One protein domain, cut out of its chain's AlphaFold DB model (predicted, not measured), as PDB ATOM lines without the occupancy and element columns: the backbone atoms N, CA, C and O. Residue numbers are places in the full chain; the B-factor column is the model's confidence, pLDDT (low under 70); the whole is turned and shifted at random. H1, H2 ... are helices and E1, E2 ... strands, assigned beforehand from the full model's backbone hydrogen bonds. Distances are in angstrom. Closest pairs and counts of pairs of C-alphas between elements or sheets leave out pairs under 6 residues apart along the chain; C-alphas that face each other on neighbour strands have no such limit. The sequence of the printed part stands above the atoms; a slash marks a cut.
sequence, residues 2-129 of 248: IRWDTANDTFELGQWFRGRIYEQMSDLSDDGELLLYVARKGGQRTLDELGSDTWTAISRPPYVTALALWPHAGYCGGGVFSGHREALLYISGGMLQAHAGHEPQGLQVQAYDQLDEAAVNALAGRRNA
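Overview. This is residues 2 to 129 of the 248 residues of an uncharacterized protein of Andreprevotia sp. IGB-42 (UniProt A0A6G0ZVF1). Two sheets lie face to face as a sandwich, a strongly twisted one of four strands, E3 to E6, and a smaller one of three, E7 to E9, with helix H2 packed along one side on E7 and E3. The hairpin E1 and E2 lies away from this body and its tip, residues 5 to 10, sticks out; the short helix H1 sits at another end. The 128 printed residues hold two named helices and nine named strands, in the order E1 E2 E3 E4 H1 E5 E6 E7 E8 E9 H2, of mixed class. The large sheet runs E3 E4 E5 E6, antiparallel; the small one runs E7 E8 E9, mixed. The whole is compact, with a radius of gyration of the C-alphas of 14.3 A and spans of 43 by 32 by 27 A.

Along the chain. Find C-alpha 20 at (111.548, 105.264, 153.528), where E3, residues 20 to 28, begins; it is 17.6 A long and bends by 80 degrees at residue 24. In the same sheet, which runs E3 E4 E5 E6, are E4, residues 35 to 40, 15.7 A long, E5, residues 54 to 59, 15.6 A, and E6, residues 66 to 72, 14.9 A. The small sheet has E7, residues 79 to 83, 12.3 A, E8, residues 86 to 89, and E9, residues 108 to 111. E1 is residues 2 to 5, E2 residues 10 to 13 and H1 residues 44 to 50. H2, residues 117 to 127, is 15.9 A long and ends at C-alpha 127 (106.543, 118.322, 133.547).

Arrangement. Look first at hairpin E3 and E4, where N 27 and O 36 are 2.9 A apart, within hydrogen-bond range. So are N 37 and O 57 of E4 and E5, 2.9 A, and N 70 and O 56 of hairpin E5 and E6, 2.8 A. The parts of the two sheets that face each other are 10.8 A centre to centre; the closest C-alphas of E3 and E7 are those of Asp 27 and Val 80, 5.5 A. In hairpin E7 and E8, N 88 and O 80 are 2.9 A apart; E8 and E9 are parallel, with N 87 and O 108 at 2.9 A. H2 is on the small sheet over E7, at a height of 7.9 A, its closest C-alphas those of Val 80 and Ala 124, 6.0 A; it only grazes the large sheet. H1 is on the large sheet, its closest C-alphas to E6 those of Leu 50 and Pro 71, 6.2 A. In hairpin E1 and E2, N 3 and O 12 are 2.9 A apart; E2 and E3 are apart. In H1 and H2 every O i to N i+4 pair is within hydrogen-bond range.

Size, cuts and confidence. The two C-alphas farthest apart are those of Asn 8 and Gly 94, 44.5 A. The printed part has no cut; the one long link is E8 to E9, residues 90 to 107. Mean pLDDT of the printed part is 88.7, and residues 113 to 123 and 125 to 126 are under 70.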
ATOM      1  N   ILE A   2     109.455  99.052 141.236       92.62
ATOM      2  CA  ILE A   2     108.966  98.362 140.038       92.62
ATOM      3  C   ILE A   2     108.974  99.393 138.915       92.62
ATOM      4  O   ILE A   2     108.406 100.470 139.089       92.62
ATOM      5  N   ARG A   3     109.630  99.081 137.797       93.31
ATOM      6  CA  ARG A   3     109.514  99.871 136.569       93.31
ATOM      7  C   ARG A   3     108.406  99.261 135.726       93.31
ATOM      8  O   ARG A   3     108.387  98.050 135.518       93.31
ATOM      9  N   TRP A   4     107.494 100.100 135.263       94.00
ATOM     10  CA  TRP A   4     106.415  99.708 134.369       94.00
ATOM     11  C   TRP A   4     106.602 100.409 133.029       94.00
ATOM     12  O   TRP A   4     106.631 101.637 132.971       94.00
ATOM     13  N   ASP A   5     106.734  99.621 131.965       92.88
ATOM     14  CA  ASP A   5     106.595 100.119 130.605       92.88
ATOM     15  C   ASP A   5     105.113 100.106 130.217       92.88
ATOM     16  O   ASP A   5     104.498  99.051 130.032       92.88
ATOM     17  N   THR A   6     104.533 101.300 130.118       92.81
ATOM     18  CA  THR A   6     103.111 101.482 129.809       92.81
ATOM     19  C   THR A   6     102.788 101.272 128.323       92.81
ATOM     20  O   THR A   6     101.613 101.150 127.966       92.81
ATOM     21  N   ALA A   7     103.790 101.185 127.433       91.94
ATOM     22  CA  ALA A   7     103.580 100.930 126.004       91.94
ATOM     23  C   ALA A   7     103.005  99.532 125.791       91.94
ATOM     24  O   ALA A   7     102.021  99.346 125.072       91.94
ATOM     25  N   ASN A   8     103.621  98.559 126.453       94.00
ATOM     26  CA  ASN A   8     103.389  97.138 126.244       94.00
ATOM     27  C   ASN A   8     103.072  96.378 127.542       94.00
ATOM     28  O   ASN A   8     103.035  95.150 127.524       94.00
ATOM     29  N   ASP A   9     102.814  97.092 128.641       95.94
ATOM     30  CA  ASP A   9     102.402  96.540 129.933       95.94
ATOM     31  C   ASP A   9     103.385  95.520 130.530       95.94
ATOM     32  O   ASP A   9     102.989  94.508 131.113       95.94
ATOM     33  N   THR A  10     104.686  95.792 130.407       95.94
ATOM     34  CA  THR A  10     105.729  94.962 131.026       95.94
ATOM     35  C   THR A  10     106.279  95.575 132.295       95.94
ATOM     36  O   THR A  10     106.450  96.790 132.400       95.94
ATOM     37  N   PHE A  11     106.616  94.706 133.242       95.19
ATOM     38  CA  PHE A  11     107.127  95.089 134.548       95.19
ATOM     39  C   PHE A  11     108.531  94.540 134.757       95.19
ATOM     40  O   PHE A  11     108.779  93.350 134.560       95.19
ATOM     41  N   GLU A  12     109.428  95.401 135.218       93.75
ATOM     42  CA  GLU A  12     110.764  95.030 135.665       93.75
ATOM     43  C   GLU A  12     110.848  95.228 137.182       93.75
ATOM     44  O   GLU A  12     110.668  96.335 137.707       93.75
ATOM     45  N   LEU A  13     111.095  94.134 137.904       92.12
ATOM     46  CA  LEU A  13     111.294  94.175 139.349       92.12
ATOM     47  C   LEU A  13     112.728  94.604 139.642       92.12
ATOM     48  O   LEU A  13     113.675  93.949 139.219       92.12
ATOM     49  N   GLY A  14     112.880  95.680 140.405       91.88
ATOM     50  CA  GLY A  14     114.188  96.167 140.806       91.88
ATOM     51  C   GLY A  14     114.487  95.970 142.281       91.88
ATOM     52  O   GLY A  14     114.063  95.015 142.932       91.88
ATOM     53  N   GLN A  15     115.254  96.909 142.825       91.81
ATOM     54  CA  GLN A  15     115.822  96.771 144.157       91.81
ATOM     55  C   GLN A  15     114.791  97.039 145.256       91.81
ATOM     56  O   GLN A  15     113.990  97.978 145.184       91.81
ATOM     57  N   TRP A  16     114.855  96.242 146.320       91.06
ATOM     58  CA  TRP A  16     114.166  96.535 147.569       91.06
ATOM     59  C   TRP A  16     114.987  97.479 148.435       91.06
ATOM     60  O   TRP A  16     116.189  97.296 148.620       91.06
ATOM     61  N   PHE A  17     114.309  98.457 149.025       91.56
ATOM     62  CA  PHE A  17     114.916  99.412 149.937       91.56
ATOM     63  C   PHE A  17     114.345  99.231 151.339       91.56
ATOM     64  O   PHE A  17     113.153  99.424 151.567       91.56
ATOM     65  N   ARG A  18     115.200  98.871 152.301       91.06
ATOM     66  CA  ARG A  18     114.813  98.825 153.716       91.06
ATOM     67  C   ARG A  18     114.974 100.213 154.335       91.06
ATOM     68  O   ARG A  18     115.977 100.490 154.990       91.06
ATOM     69  N   GLY A  19     113.975 101.056 154.116       92.25
ATOM     70  CA  GLY A  19     113.891 102.424 154.616       92.25
ATOM     71  C   GLY A  19     112.640 103.113 154.074       92.25
ATOM     72  O   GLY A  19     111.718 102.447 153.604       92.25
ATOM     73  N   ARG A  20     112.603 104.443 154.133       92.50
ATOM     74  CA  ARG A  20     111.548 105.264 153.528       92.50
ATOM     75  C   ARG A  20     112.096 105.927 152.272       92.50
ATOM     76  O   ARG A  20     113.153 106.537 152.342       92.50
ATOM     77  N   ILE A  21     111.368 105.830 151.169       92.56
ATOM     78  CA  ILE A  21     111.502 106.744 150.031       92.56
ATOM     79  C   ILE A  21     110.366 107.761 150.160       92.56
ATOM     80  O   ILE A  21     109.275 107.378 150.585       92.56
ATOM     81  N   TYR A  22     110.633 109.033 149.875       88.94
ATOM     82  CA  TYR A  22     109.618 110.087 149.858       88.94
ATOM     83  C   TYR A  22     109.240 110.386 148.409       88.94
ATOM     84  O   TYR A  22     109.868 111.194 147.726       88.94
ATOM     85  N   GLU A  23     108.206 109.693 147.944       86.25
ATOM     86  CA  GLU A  23     107.702 109.725 146.572       86.25
ATOM     87  C   GLU A  23     107.337 111.136 146.083       86.25
ATOM     88  O   GLU A  23     107.623 111.475 144.944       86.25
ATOM     89  N   GLN A  24     106.797 111.988 146.960       79.38
ATOM     90  CA  GLN A  24     106.403 113.368 146.633       79.38
ATOM     91  C   GLN A  24     107.594 114.311 146.397       79.38
ATOM     92  O   GLN A  24     107.423 115.396 145.863       79.38
ATOM     93  N   MET A  25     108.800 113.904 146.798       85.00
ATOM     94  CA  MET A  25     110.038 114.678 146.639       85.00
ATOM     95  C   MET A  25     110.957 114.073 145.567       85.00
ATOM     96  O   MET A  25     112.139 114.408 145.499       85.00
ATOM     97  N   SER A  26     110.439 113.119 144.795       89.81
ATOM     98  CA  SER A  26     111.183 112.356 143.797       89.81
ATOM     99  C   SER A  26     110.729 112.742 142.390       89.81
ATOM    100  O   SER A  26     109.578 113.128 142.196       89.81
ATOM    101  N   ASP A  27     111.619 112.607 141.414       92.00
ATOM    102  CA  ASP A  27     111.341 112.914 140.011       92.00
ATOM    103  C   ASP A  27     112.061 111.928 139.087       92.00
ATOM    104  O   ASP A  27     113.105 111.369 139.438       92.00
ATOM    105  N   LEU A  28     111.499 111.710 137.904       91.94
ATOM    106  CA  LEU A  28     112.058 110.837 136.876       91.94
ATOM    107  C   LEU A  28     112.502 111.698 135.687       91.94
ATOM    108  O   LEU A  28     111.781 112.608 135.275       91.94
ATOM    109  N   SER A  29     113.683 111.426 135.130       92.69
ATOM    110  CA  SER A  29     114.129 112.096 133.903       92.69
ATOM    111  C   SER A  29     113.165 111.810 132.745       92.69
ATOM    112  O   SER A  29     112.484 110.784 132.738       92.69
ATOM    113  N   ASP A  30     113.098 112.699 131.747       88.69
ATOM    114  CA  ASP A  30     112.131 112.571 130.634       88.69
ATOM    115  C   ASP A  30     112.296 111.269 129.831       88.69
ATOM    116  O   ASP A  30     111.332 110.740 129.286       88.69
ATOM    117  N   ASP A  31     113.522 110.747 129.768       90.00
ATOM    118  CA  ASP A  31     113.873 109.472 129.131       90.00
ATOM    119  C   ASP A  31     113.696 108.250 130.054       90.00
ATOM    120  O   ASP A  31     113.816 107.105 129.613       90.00
ATOM    121  N   GLY A  32     113.405 108.472 131.337       91.19
ATOM    122  CA  GLY A  32     113.266 107.427 132.342       91.19
ATOM    123  C   GLY A  32     114.573 106.745 132.758       91.19
ATOM    124  O   GLY A  32     114.513 105.720 133.440       91.19
ATOM    125  N   GLU A  33     115.741 107.257 132.358       93.94
ATOM    126  CA  GLU A  33     117.037 106.643 132.670       93.94
ATOM    127  C   GLU A  33     117.549 106.959 134.077       93.94
ATOM    128  O   GLU A  33     118.337 106.181 134.629       93.94
ATOM    129  N   LEU A  34     117.109 108.074 134.665       96.38
ATOM    130  CA  LEU A  34     117.537 108.543 135.975       96.38
ATOM    131  C   LEU A  34     116.338 108.826 136.880       96.38
ATOM    132  O   LEU A  34     115.375 109.487 136.503       96.38
ATOM    133  N   LEU A  35     116.441 108.359 138.120       96.19
ATOM    134  CA  LEU A  35     115.525 108.660 139.211       96.19
ATOM    135  C   LEU A  35     116.237 109.544 140.230       96.19
ATOM    136  O   LEU A  35     117.229 109.114 140.825       96.19
ATOM    137  N   LEU A  36     115.679 110.723 140.482       96.00
ATOM    138  CA  LEU A  36     115.980 111.567 141.629       96.00
ATOM    139  C   LEU A  36     115.031 111.178 142.762       96.00
ATOM    140  O   LEU A  36     113.822 111.134 142.562       96.00
ATOM    141  N   TYR A  37     115.550 110.898 143.954       95.38
ATOM    142  CA  TYR A  37     114.711 110.523 145.091       95.38
ATOM    143  C   TYR A  37     115.272 110.989 146.428       95.38
ATOM    144  O   TYR A  37     116.481 111.151 146.601       95.38
ATOM    145  N   VAL A  38     114.376 111.133 147.403       94.81
ATOM    146  CA  VAL A  38     114.743 111.292 148.814       94.81
ATOM    147  C   VAL A  38     114.552 109.973 149.526       94.81
ATOM    148  O   VAL A  38     113.494 109.343 149.425       94.81
ATOM    149  N   ALA A  39     115.557 109.574 150.296       95.81
ATOM    150  CA  ALA A  39     115.494 108.387 151.121       95.81
ATOM    151  C   ALA A  39     115.920 108.667 152.560       95.81
ATOM    152  O   ALA A  39     116.780 109.499 152.835       95.81
ATOM    153  N   ARG A  40     115.311 107.921 153.482       95.19
ATOM    154  CA  ARG A  40     115.678 107.879 154.892       95.19
ATOM    155  C   ARG A  40     115.872 106.444 155.353       95.19
ATOM    156  O   ARG A  40     115.011 105.583 155.145       95.19
ATOM    157  N   LYS A  41     116.980 106.195 156.042       94.56
ATOM    158  CA  LYS A  41     117.315 104.906 156.647       94.56
ATOM    159  C   LYS A  41     118.116 105.122 157.925       94.56
ATOM    160  O   LYS A  41     119.308 105.404 157.885       94.56
ATOM    161  N   GLY A  42     117.468 104.907 159.065       91.00
ATOM    162  CA  GLY A  42     118.149 104.934 160.356       91.00
ATOM    163  C   GLY A  42     119.142 103.779 160.541       91.00
ATOM    164  O   GLY A  42     119.088 102.763 159.842       91.00
ATOM    165  N   GLY A  43     120.012 103.928 161.537       93.44
ATOM    166  CA  GLY A  43     120.978 102.916 161.966       93.44
ATOM    167  C   GLY A  43     122.408 103.451 161.990       93.44
ATOM    168  O   GLY A  43     122.765 104.296 161.174       93.44
ATOM    169  N   GLN A  44     123.221 102.924 162.910       94.19
ATOM    170  CA  GLN A  44     124.590 103.401 163.149       94.19
ATOM    171  C   GLN A  44     125.439 103.381 161.875       94.19
ATOM    172  O   GLN A  44     126.054 104.379 161.543       94.19
ATOM    173  N   ARG A  45     125.365 102.295 161.097       92.44
ATOM    174  CA  ARG A  45     126.106 102.173 159.837       92.44
ATOM    175  C   ARG A  45     125.798 103.297 158.841       92.44
ATOM    176  O   ARG A  45     126.719 103.817 158.233       92.44
ATOM    177  N   THR A  46     124.525 103.670 158.674       93.44
ATOM    178  CA  THR A  46     124.162 104.772 157.766       93.44
ATOM    179  C   THR A  46     124.731 106.097 158.274       93.44
ATOM    180  O   THR A  46     125.229 106.888 157.485       93.44
ATOM    181  N   LEU A  47     124.677 106.325 159.591       93.12
ATOM    182  CA  LEU A  47     125.216 107.535 160.211       93.12
ATOM    183  C   LEU A  47     126.742 107.609 160.094       93.12
ATOM    184  O   LEU A  47     127.261 108.681 159.814       93.12
ATOM    185  N   ASP A  48     127.443 106.486 160.257       94.06
ATOM    186  CA  ASP A  48     128.900 106.414 160.108       94.06
ATOM    187  C   ASP A  48     129.330 106.662 158.652       94.06
ATOM    188  O   ASP A  48     130.336 107.323 158.412       94.06
ATOM    189  N   GLU A  49     128.570 106.139 157.682       92.62
ATOM    190  CA  GLU A  49     128.864 106.274 156.249       92.62
ATOM    191  C   GLU A  49     128.500 107.668 155.705       92.62
ATOM    192  O   GLU A  49     129.274 108.249 154.951       92.62
ATOM    193  N   LEU A  50     127.331 108.213 156.064       93.38
ATOM    194  CA  LEU A  50     126.775 109.419 155.430       93.38
ATOM    195  C   LEU A  50     126.745 110.656 156.334       93.38
ATOM    196  O   LEU A  50     126.432 111.745 155.858       93.38
ATOM    197  N   GLY A  51     126.972 110.508 157.642       92.81
ATOM    198  CA  GLY A  51     126.789 111.585 158.623       92.81
ATOM    199  C   GLY A  51     125.327 112.004 158.851       92.81
ATOM    200  O   GLY A  51     125.061 112.889 159.660       92.81
ATOM    201  N   SER A  52     124.367 111.376 158.161       93.31
ATOM    202  CA  SER A  52     122.929 111.632 158.276       93.31
ATOM    203  C   SER A  52     122.117 110.363 158.013       93.31
ATOM    204  O   SER A  52     122.577 109.440 157.343       93.31
ATOM    205  N   ASP A  53     120.887 110.311 158.529       95.00
ATOM    206  CA  ASP A  53     119.932 109.236 158.246       95.00
ATOM    207  C   ASP A  53     119.087 109.495 156.987       95.00
ATOM    208  O   ASP A  53     118.329 108.609 156.586       95.00
ATOM    209  N   THR A  54     119.208 110.681 156.384       95.00
ATOM    210  CA  THR A  54     118.406 111.144 155.247       95.00
ATOM    211  C   THR A  54     119.303 111.726 154.154       95.00
ATOM    212  O   THR A  54     120.298 112.398 154.441       95.00
ATOM    213  N   TRP A  55     118.970 111.455 152.894       96.38
ATOM    214  CA  TRP A  55     119.718 111.944 151.739       96.38
ATOM    215  C   TRP A  55     118.830 112.092 150.500       96.38
ATOM    216  O   TRP A  55     117.806 111.420 150.355       96.38
ATOM    217  N   THR A  56     119.284 112.937 149.579       96.25
ATOM    218  CA  THR A  56     118.797 113.002 148.198       96.25
ATOM    219  C   THR A  56     119.774 112.240 147.320       96.25
ATOM    220  O   THR A  56     120.980 112.339 147.530       96.25
ATOM    221  N   ALA A  57     119.292 111.455 146.365       97.38
ATOM    222  CA  ALA A  57     120.140 110.663 145.483       97.38
ATOM    223  C   ALA A  57     119.605 110.609 144.055       97.38
ATOM    224  O   ALA A  57     118.419 110.805 143.808       97.38
ATOM    225  N   ILE A  58     120.514 110.305 143.131       97.94
ATOM    226  CA  ILE A  58     120.241 109.980 141.731       97.94
ATOM    227  C   ILE A  58     120.584 108.499 141.532       97.94
ATOM    228  O   ILE A  58     121.624 108.044 142.007       97.94
ATOM    229  N   SER A  59     119.743 107.738 140.836       97.62
ATOM    230  CA  SER A  59     119.957 106.309 140.545       97.62
ATOM    231  C   SER A  59     119.401 105.921 139.176       97.62
ATOM    232  O   SER A  59     118.667 106.703 138.578       97.62
ATOM    233  N   ARG A  60     119.719 104.715 138.689       97.06
ATOM    234  CA  ARG A  60     119.083 104.148 137.488       97.06
ATOM    235  C   ARG A  60     117.928 103.223 137.877       97.06
ATOM    236  O   ARG A  60     118.177 102.196 138.520       97.06
ATOM    237  N   PRO A  61     116.676 103.522 137.488       95.50
ATOM    238  CA  PRO A  61     115.555 102.645 137.783       95.50
ATOM    239  C   PRO A  61     115.661 101.310 137.011       95.50
ATOM    240  O   PRO A  61     116.226 101.282 135.920       95.50
ATOM    241  N   PRO A  62     115.121 100.196 137.551       94.62
ATOM    242  CA  PRO A  62     114.344 100.092 138.786       94.62
ATOM    243  C   PRO A  62     115.197  99.915 140.067       94.62
ATOM    244  O   PRO A  62     114.693  99.443 141.091       94.62
ATOM    245  N   TYR A  63     116.482 100.280 140.057       95.56
ATOM    246  CA  TYR A  63     117.375 100.178 141.216       95.56
ATOM    247  C   TYR A  63     117.481 101.513 141.956       95.56
ATOM    248  O   TYR A  63     117.358 102.575 141.365       95.56
ATOM    249  N   VAL A  64     117.714 101.455 143.269       95.12
ATOM    250  CA  VAL A  64     117.896 102.644 144.128       95.12
ATOM    251  C   VAL A  64     119.324 102.719 144.668       95.12
ATOM    252  O   VAL A  64     119.588 103.236 145.753       95.12
ATOM    253  N   THR A  65     120.254 102.114 143.933       95.62
ATOM    254  CA  THR A  65     121.681 102.221 144.214       95.62
ATOM    255  C   THR A  65     122.149 103.562 143.667       95.62
ATOM    256  O   THR A  65     121.978 103.841 142.482       95.62
ATOM    257  N   ALA A  66     122.665 104.411 144.551       97.19
ATOM    258  CA  ALA A  66     122.974 105.792 144.223       97.19
ATOM    259  C   ALA A  66     124.176 105.892 143.270       97.19
ATOM    260  O   ALA A  66     125.255 105.377 143.561       97.19
ATOM    261  N   LEU A  67     123.989 106.609 142.165       97.81
ATOM    262  CA  LEU A  67     125.061 107.118 141.313       97.81
ATOM    263  C   LEU A  67     125.648 108.408 141.895       97.81
ATOM    264  O   LEU A  67     126.863 108.566 141.942       97.81
ATOM    265  N   ALA A  68     124.773 109.285 142.394       97.81
ATOM    266  CA  ALA A  68     125.139 110.447 143.192       97.81
ATOM    267  C   ALA A  68     124.253 110.561 144.430       97.81
ATOM    268  O   ALA A  68     123.093 110.143 144.384       97.81
ATOM    269  N   LEU A  69     124.777 111.120 145.524       96.81
ATOM    270  CA  LEU A  69     123.973 111.401 146.714       96.81
ATOM    271  C   LEU A  69     124.487 112.587 147.538       96.81
ATOM    272  O   LEU A  69     125.688 112.846 147.607       96.81
ATOM    273  N   TRP A  70     123.550 113.249 148.217       96.44
ATOM    274  CA  TRP A  70     123.744 114.407 149.090       96.44
ATOM    275  C   TRP A  70     123.053 114.142 150.436       96.44
ATOM    276  O   TRP A  70     121.818 114.136 150.487       96.44
ATOM    277  N   PRO A  71     123.798 113.887 151.525       95.56
ATOM    278  CA  PRO A  71     123.223 113.735 152.859       95.56
ATOM    279  C   PRO A  71     122.680 115.069 153.398       95.56
ATOM    280  O   PRO A  71     123.285 116.118 153.195       95.56
ATOM    281  N   HIS A  72     121.548 115.044 154.107       91.44
ATOM    282  CA  HIS A  72     120.951 116.241 154.720       91.44
ATOM    283  C   HIS A  72     120.070 115.894 155.929       91.44
ATOM    284  O   HIS A  72     119.728 114.739 156.155       91.44
ATOM    285  N   ALA A  73     119.664 116.894 156.719       83.06
ATOM    286  CA  ALA A  73     118.950 116.704 157.991       83.06
ATOM    287  C   ALA A  73     117.422 116.467 157.869       83.06
ATOM    288  O   ALA A  73     116.702 116.554 158.859       83.06
ATOM    289  N   GLY A  74     116.908 116.203 156.663       76.56
ATOM    290  CA  GLY A  74     115.497 115.849 156.425       76.56
ATOM    291  C   GLY A  74     114.462 116.988 156.412       76.56
ATOM    292  O   GLY A  74     113.285 116.708 156.206       76.56
ATOM    293  N   TYR A  75     114.865 118.252 156.589       73.75
ATOM    294  CA  TYR A  75     113.991 119.437 156.413       73.75
ATOM    295  C   TYR A  75     114.027 120.030 154.993       73.75
ATOM    296  O   TYR A  75     113.344 121.003 154.692       73.75
ATOM    297  N   CYS A  76     114.871 119.456 154.148       79.31
ATOM    298  CA  CYS A  76     115.107 119.783 152.751       79.31
ATOM    299  C   CYS A  76     115.324 118.460 152.001       79.31
ATOM    300  O   CYS A  76     115.274 117.394 152.624       79.31
ATOM    301  N   GLY A  77     115.591 118.520 150.702       86.88
ATOM    302  CA  GLY A  77     115.899 117.374 149.859       86.88
ATOM    303  C   GLY A  77     114.922 117.207 148.706       86.88
ATOM    304  O   GLY A  77     113.883 117.859 148.629       86.88
ATOM    305  N   GLY A  78     115.276 116.305 147.806       90.31
ATOM    306  CA  GLY A  78     114.528 116.063 146.587       90.31
ATOM    307  C   GLY A  78     114.865 117.103 145.541       90.31
ATOM    308  O   GLY A  78     115.893 117.784 145.620       90.31
ATOM    309  N   GLY A  79     114.016 117.199 144.532       90.31
ATOM    310  CA  GLY A  79     114.300 118.042 143.390       90.31
ATOM    311  C   GLY A  79     113.561 117.598 142.147       90.31
ATOM    312  O   GLY A  79     112.650 116.779 142.198       90.31
ATOM    313  N   VAL A  80     113.978 118.182 141.035       91.38
ATOM    314  CA  VAL A  80     113.350 118.018 139.729       91.38
ATOM    315  C   VAL A  80     114.432 118.064 138.661       91.38
ATOM    316  O   VAL A  80     115.376 118.857 138.755       91.38
ATOM    317  N   PHE A  81     114.299 117.225 137.640       92.38
ATOM    318  CA  PHE A  81     115.121 117.353 136.444       92.38
ATOM    319  C   PHE A  81     114.697 118.610 135.674       92.38
ATOM    320  O   PHE A  81     113.514 118.862 135.452       92.38
ATOM    321  N   SER A  82     115.654 119.434 135.258       88.56
ATOM    322  CA  SER A  82     115.402 120.616 134.413       88.56
ATOM    323  C   SER A  82     115.813 120.398 132.955       88.56
ATOM    324  O   SER A  82     115.461 121.197 132.093       88.56
ATOM    325  N   GLY A  83     116.497 119.288 132.676       86.81
ATOM    326  CA  GLY A  83     116.936 118.859 131.355       86.81
ATOM    327  C   GLY A  83     117.514 117.444 131.419       86.81
ATOM    328  O   GLY A  83     117.491 116.805 132.468       86.81
ATOM    329  N   HIS A  84     118.068 116.955 130.308       86.75
ATOM    330  CA  HIS A  84     118.586 115.580 130.215       86.75
ATOM    331  C   HIS A  84     119.721 115.288 131.217       86.75
ATOM    332  O   HIS A  84     119.787 114.205 131.790       86.75
ATOM    333  N   ARG A  85     120.603 116.266 131.471       90.62
ATOM    334  CA  ARG A  85     121.696 116.159 132.456       90.62
ATOM    335  C   ARG A  85     121.742 117.344 133.412       90.62
ATOM    336  O   ARG A  85     122.817 117.791 133.806       90.62
ATOM    337  N   GLU A  86     120.573 117.836 133.793       94.06
ATOM    338  CA  GLU A  86     120.440 118.972 134.697       94.06
ATOM    339  C   GLU A  86     119.384 118.677 135.758       94.06
ATOM    340  O   GLU A  86     118.283 118.221 135.440       94.06
ATOM    341  N   ALA A  87     119.715 118.948 137.017       93.56
ATOM    342  CA  ALA A  87     118.799 118.795 138.135       93.56
ATOM    343  C   ALA A  87     118.885 119.989 139.091       93.56
ATOM    344  O   ALA A  87     119.966 120.491 139.416       93.56
ATOM    345  N   LEU A  88     117.720 120.397 139.581       92.00
ATOM    346  CA  LEU A  88     117.573 121.360 140.662       92.00
ATOM    347  C   LEU A  88     117.295 120.583 141.945       92.00
ATOM    348  O   LEU A  88     116.267 119.909 142.032       92.00
ATOM    349  N   LEU A  89     118.192 120.661 142.930       91.44
ATOM    350  CA  LEU A  89     117.971 120.042 144.237       91.44
ATOM    351  C   LEU A  89     117.428 121.060 145.221       91.44
ATOM    352  O   LEU A  89     117.982 122.150 145.371       91.44
ATOM    353  N   TYR A  90     116.399 120.662 145.961       88.31
ATOM    354  CA  TYR A  90     115.854 121.459 147.053       88.31
ATOM    355  C   TYR A  90     116.735 121.330 148.303       88.31
ATOM    356  O   TYR A  90     116.352 120.792 149.336       88.31
ATOM    357  N   ILE A  91     117.978 121.778 148.178       86.62
ATOM    358  CA  ILE A  91     118.999 121.816 149.218       86.62
ATOM    359  C   ILE A  91     119.640 123.199 149.118       86.62
ATOM    360  O   ILE A  91     119.883 123.691 148.017       86.62
ATOM    361  N   SER A  92     119.902 123.846 150.254       83.12
ATOM    362  CA  SER A  92     120.539 125.165 150.252       83.12
ATOM    363  C   SER A  92     121.953 125.089 149.667       83.12
ATOM    364  O   SER A  92     122.660 124.100 149.862       83.12
ATOM    365  N   GLY A  93     122.402 126.147 148.983       81.25
ATOM    366  CA  GLY A  93     123.715 126.156 148.320       81.25
ATOM    367  C   GLY A  93     124.883 125.831 149.255       81.25
ATOM    368  O   GLY A  93     125.776 125.077 148.887       81.25
ATOM    369  N   GLY A  94     124.837 126.315 150.501       81.06
ATOM    370  CA  GLY A  94     125.853 126.006 151.515       81.06
ATOM    371  C   GLY A  94     125.866 124.545 151.990       81.06
ATOM    372  O   GLY A  94     126.852 124.115 152.579       81.06
ATOM    373  N   MET A  95     124.795 123.785 151.738       81.75
ATOM    374  CA  MET A  95     124.659 122.365 152.083       81.75
ATOM    375  C   MET A  95     124.738 121.443 150.860       81.75
ATOM    376  O   MET A  95     124.680 120.225 151.015       81.75
ATOM    377  N   LEU A  96     124.874 121.989 149.646       87.56
ATOM    378  CA  LEU A  96     124.978 121.207 148.418       87.56
ATOM    379  C   LEU A  96     126.379 120.592 148.290       87.56
ATOM    380  O   LEU A  96     127.209 121.024 147.494       87.56
ATOM    381  N   GLN A  97     126.642 119.570 149.099       91.38
ATOM    382  CA  GLN A  97     127.887 118.815 149.092       91.38
ATOM    383  C   GLN A  97     127.585 117.356 148.771       91.38
ATOM    384  O   GLN A  97     126.902 116.666 149.529       91.38
ATOM    385  N   ALA A  98     128.052 116.907 147.607       94.88
ATOM    386  CA  ALA A  98     127.938 115.507 147.229       94.88
ATOM    387  C   ALA A  98     128.840 114.657 148.129       94.88
ATOM    388  O   ALA A  98     129.922 115.081 148.540       94.88
ATOM    389  N   HIS A  99     128.405 113.439 148.418       95.69
ATOM    390  CA  HIS A  99     129.248 112.469 149.094       95.69
ATOM    391  C   HIS A  99     130.425 112.074 148.187       95.69
ATOM    392  O   HIS A  99     130.220 111.760 147.017       95.69
ATOM    393  N   ALA A 100     131.647 112.019 148.727       93.19
ATOM    394  CA  ALA A 100     132.880 111.831 147.946       93.19
ATOM    395  C   ALA A 100     132.910 110.546 147.088       93.19
ATOM    396  O   ALA A 100     133.548 110.498 146.044       93.19
ATOM    397  N   GLY A 101     132.210 109.489 147.513       93.62
ATOM    398  CA  GLY A 101     132.069 108.246 146.733       93.62
ATOM    399  C   GLY A 101     130.944 108.250 145.687       93.62
ATOM    400  O   GLY A 101     130.777 107.261 144.982       93.62
ATOM    401  N   HIS A 102     130.147 109.316 145.622       95.94
ATOM    402  CA  HIS A 102     128.897 109.409 144.863       95.94
ATOM    403  C   HIS A 102     128.721 110.831 144.307       95.94
ATOM    404  O   HIS A 102     127.749 111.532 144.604       95.94
ATOM    405  N   GLU A 103     129.697 111.280 143.525       96.50
ATOM    406  CA  GLU A 103     129.653 112.582 142.862       96.50
ATOM    407  C   GLU A 103     128.764 112.550 141.598       96.50
ATOM    408  O   GLU A 103     128.667 111.512 140.935       96.50
ATOM    409  N   PRO A 104     128.115 113.672 141.226       94.25
ATOM    410  CA  PRO A 104     127.222 113.773 140.066       94.25
ATOM    411  C   PRO A 104     127.985 113.797 138.730       94.25
ATOM    412  O   PRO A 104     128.024 114.809 138.034       94.25
ATOM    413  N   GLN A 105     128.627 112.684 138.363       92.44
ATOM    414  CA  GLN A 105     129.511 112.605 137.195       92.44
ATOM    415  C   GLN A 105     128.782 112.969 135.891       92.44
ATOM    416  O   GLN A 105     128.004 112.193 135.339       92.44
ATOM    417  N   GLY A 106     129.056 114.171 135.379       90.62
ATOM    418  CA  GLY A 106     128.443 114.686 134.152       90.62
ATOM    419  C   GLY A 106     126.989 115.143 134.299       90.62
ATOM    420  O   GLY A 106     126.389 115.510 133.292       90.62
ATOM    421  N   LEU A 107     126.428 115.141 135.512       95.25
ATOM    422  CA  LEU A 107     125.132 115.742 135.818       95.25
ATOM    423  C   LEU A 107     125.365 117.134 136.412       95.25
ATOM    424  O   LEU A 107     126.041 117.281 137.429       95.25
ATOM    425  N   GLN A 108     124.792 118.162 135.796       95.38
ATOM    426  CA  GLN A 108     124.814 119.503 136.360       95.38
ATOM    427  C   GLN A 108     123.769 119.602 137.462       95.38
ATOM    428  O   GLN A 108     122.581 119.373 137.238       95.38
ATOM    429  N   VAL A 109     124.223 119.946 138.661       94.50
ATOM    430  CA  VAL A 109     123.367 120.027 139.837       94.50
ATOM    431  C   VAL A 109     123.447 121.424 140.413       94.50
ATOM    432  O   VAL A 109     124.535 121.920 140.702       94.50
ATOM    433  N   GLN A 110     122.287 122.047 140.588       91.94
ATOM    434  CA  GLN A 110     122.178 123.362 141.202       91.94
ATOM    435  C   GLN A 110     121.329 123.274 142.464       91.94
ATOM    436  O   GLN A 110     120.314 122.577 142.512       91.94
ATOM    437  N   ALA A 111     121.764 123.994 143.490       88.88
ATOM    438  CA  ALA A 111     120.955 124.230 144.668       88.88
ATOM    439  C   ALA A 111     119.803 125.154 144.300       88.88
ATOM    440  O   ALA A 111     119.986 126.135 143.578       88.88
ATOM    441  N   TYR A 112     118.637 124.857 144.848       80.50
ATOM    442  CA  TYR A 112     117.468 125.689 144.706       80.50
ATOM    443  C   TYR A 112     116.960 126.057 146.102       80.50
ATOM    444  O   TYR A 112     116.228 125.300 146.736       80.50
ATOM    445  N   ASP A 113     117.384 127.219 146.601       69.44
ATOM    446  CA  ASP A 113     117.119 127.698 147.966       69.44
ATOM    447  C   ASP A 113     115.891 128.623 148.076       69.44
ATOM    448  O   ASP A 113     115.504 128.999 149.182       69.44
ATOM    449  N   GLN A 114     115.262 128.969 146.945       61.50
ATOM    450  CA  GLN A 114     114.192 129.977 146.873       61.50
ATOM    451  C   GLN A 114     112.759 129.420 146.822       61.50
ATOM    452  O   GLN A 114     111.821 130.195 146.646       61.50
ATOM    453  N   LEU A 115     112.554 128.105 146.922       60.06
ATOM    454  CA  LEU A 115     111.230 127.482 146.792       60.06
ATOM    455  C   LEU A 115     110.925 126.619 148.014       60.06
ATOM    456  O   LEU A 115     111.811 125.950 148.512       60.06
ATOM    457  N   ASP A 116     109.685 126.632 148.494       61.06
ATOM    458  CA  ASP A 116     109.205 125.640 149.456       61.06
ATOM    459  C   ASP A 116     108.818 124.327 148.737       61.06
ATOM    460  O   ASP A 116     108.834 124.231 147.505       61.06
ATOM    461  N   GLU A 117     108.465 123.286 149.499       60.03
ATOM    462  CA  GLU A 117     108.045 121.973 148.970       60.03
ATOM    463  C   GLU A 117     106.915 122.083 147.925       60.03
ATOM    464  O   GLU A 117     106.863 121.310 146.964       60.03
ATOM    465  N   ALA A 118     106.020 123.068 148.063       63.56
ATOM    466  CA  ALA A 118     104.906 123.274 147.141       63.56
ATOM    467  C   ALA A 118     105.388 123.669 145.739       63.56
ATOM    468  O   ALA A 118     104.790 123.279 144.736       63.56
ATOM    469  N   ALA A 119     106.497 124.393 145.642       65.06
ATOM    470  CA  ALA A 119     107.009 124.826 144.360       65.06
ATOM    471  C   ALA A 119     107.906 123.791 143.659       65.06
ATOM    472  O   ALA A 119     107.903 123.748 142.428       65.06
ATOM    473  N   VAL A 120     108.564 122.885 144.394       66.50
ATOM    474  CA  VAL A 120     109.147 121.660 143.799       66.50
ATOM    475  C   VAL A 120     108.037 120.818 143.164       66.50
ATOM    476  O   VAL A 120     108.128 120.445 141.995       66.50
ATOM    477  N   ASN A 121     106.933 120.621 143.892       66.25
ATOM    478  CA  ASN A 121     105.741 119.941 143.383       66.25
ATOM    479  C   ASN A 121     105.124 120.654 142.169       66.25
ATOM    480  O   ASN A 121     104.641 119.999 141.243       66.25
ATOM    481  N   ALA A 122     105.155 121.988 142.131       67.00
ATOM    482  CA  ALA A 122     104.685 122.756 140.981       67.00
ATOM    483  C   ALA A 122     105.591 122.578 139.749       67.00
ATOM    484  O   ALA A 122     105.078 122.443 138.638       67.00
ATOM    485  N   LEU A 123     106.917 122.552 139.925       69.50
ATOM    486  CA  LEU A 123     107.875 122.310 138.840       69.50
ATOM    487  C   LEU A 123     107.745 120.888 138.277       69.50
ATOM    488  O   LEU A 123     107.592 120.730 137.064       69.50
ATOM    489  N   ALA A 124     107.708 119.877 139.147       72.00
ATOM    490  CA  ALA A 124     107.463 118.490 138.751       72.00
ATOM    491  C   ALA A 124     106.067 118.321 138.118       72.00
ATOM    492  O   ALA A 124     105.902 117.662 137.093       72.00
ATOM    493  N   GLY A 125     105.049 118.987 138.673       65.94
ATOM    494  CA  GLY A 125     103.684 118.976 138.145       65.94
ATOM    495  C   GLY A 125     103.589 119.518 136.721       65.94
ATOM    496  O   GLY A 125     102.920 118.911 135.888       65.94
ATOM    497  N   ARG A 126     104.316 120.599 136.404       66.88
ATOM    498  CA  ARG A 126     104.375 121.151 135.038       66.88
ATOM    499  C   ARG A 126     104.943 120.153 134.030       66.88
ATOM    500  O   ARG A 126     104.397 120.063 132.934       66.88
ATOM    501  N   ARG A 127     105.983 119.392 134.397       75.00
ATOM    502  CA  ARG A 127     106.543 118.322 133.547       75.00
ATOM    503  C   ARG A 127     105.533 117.195 133.329       75.00
ATOM    504  O   ARG A 127     105.373 116.714 132.214       75.00
ATOM    505  N   ASN A 128     104.765 116.863 134.364       74.88
ATOM    506  CA  ASN A 128     103.803 115.761 134.345       74.88
ATOM    507  C   ASN A 128     102.371 116.174 133.944       74.88
ATOM    508  O   ASN A 128     101.424 115.426 134.182       74.88
ATOM    509  N   ALA A 129     102.193 117.358 133.342       81.88
ATOM    510  CA  ALA A 129     100.903 117.922 132.919       81.88
ATOM    511  C   ALA A 129      99.843 118.074 134.037       81.88
ATOM    512  O   ALA A 129      98.652 118.239 133.758       81.88
TER     513      ALA A 129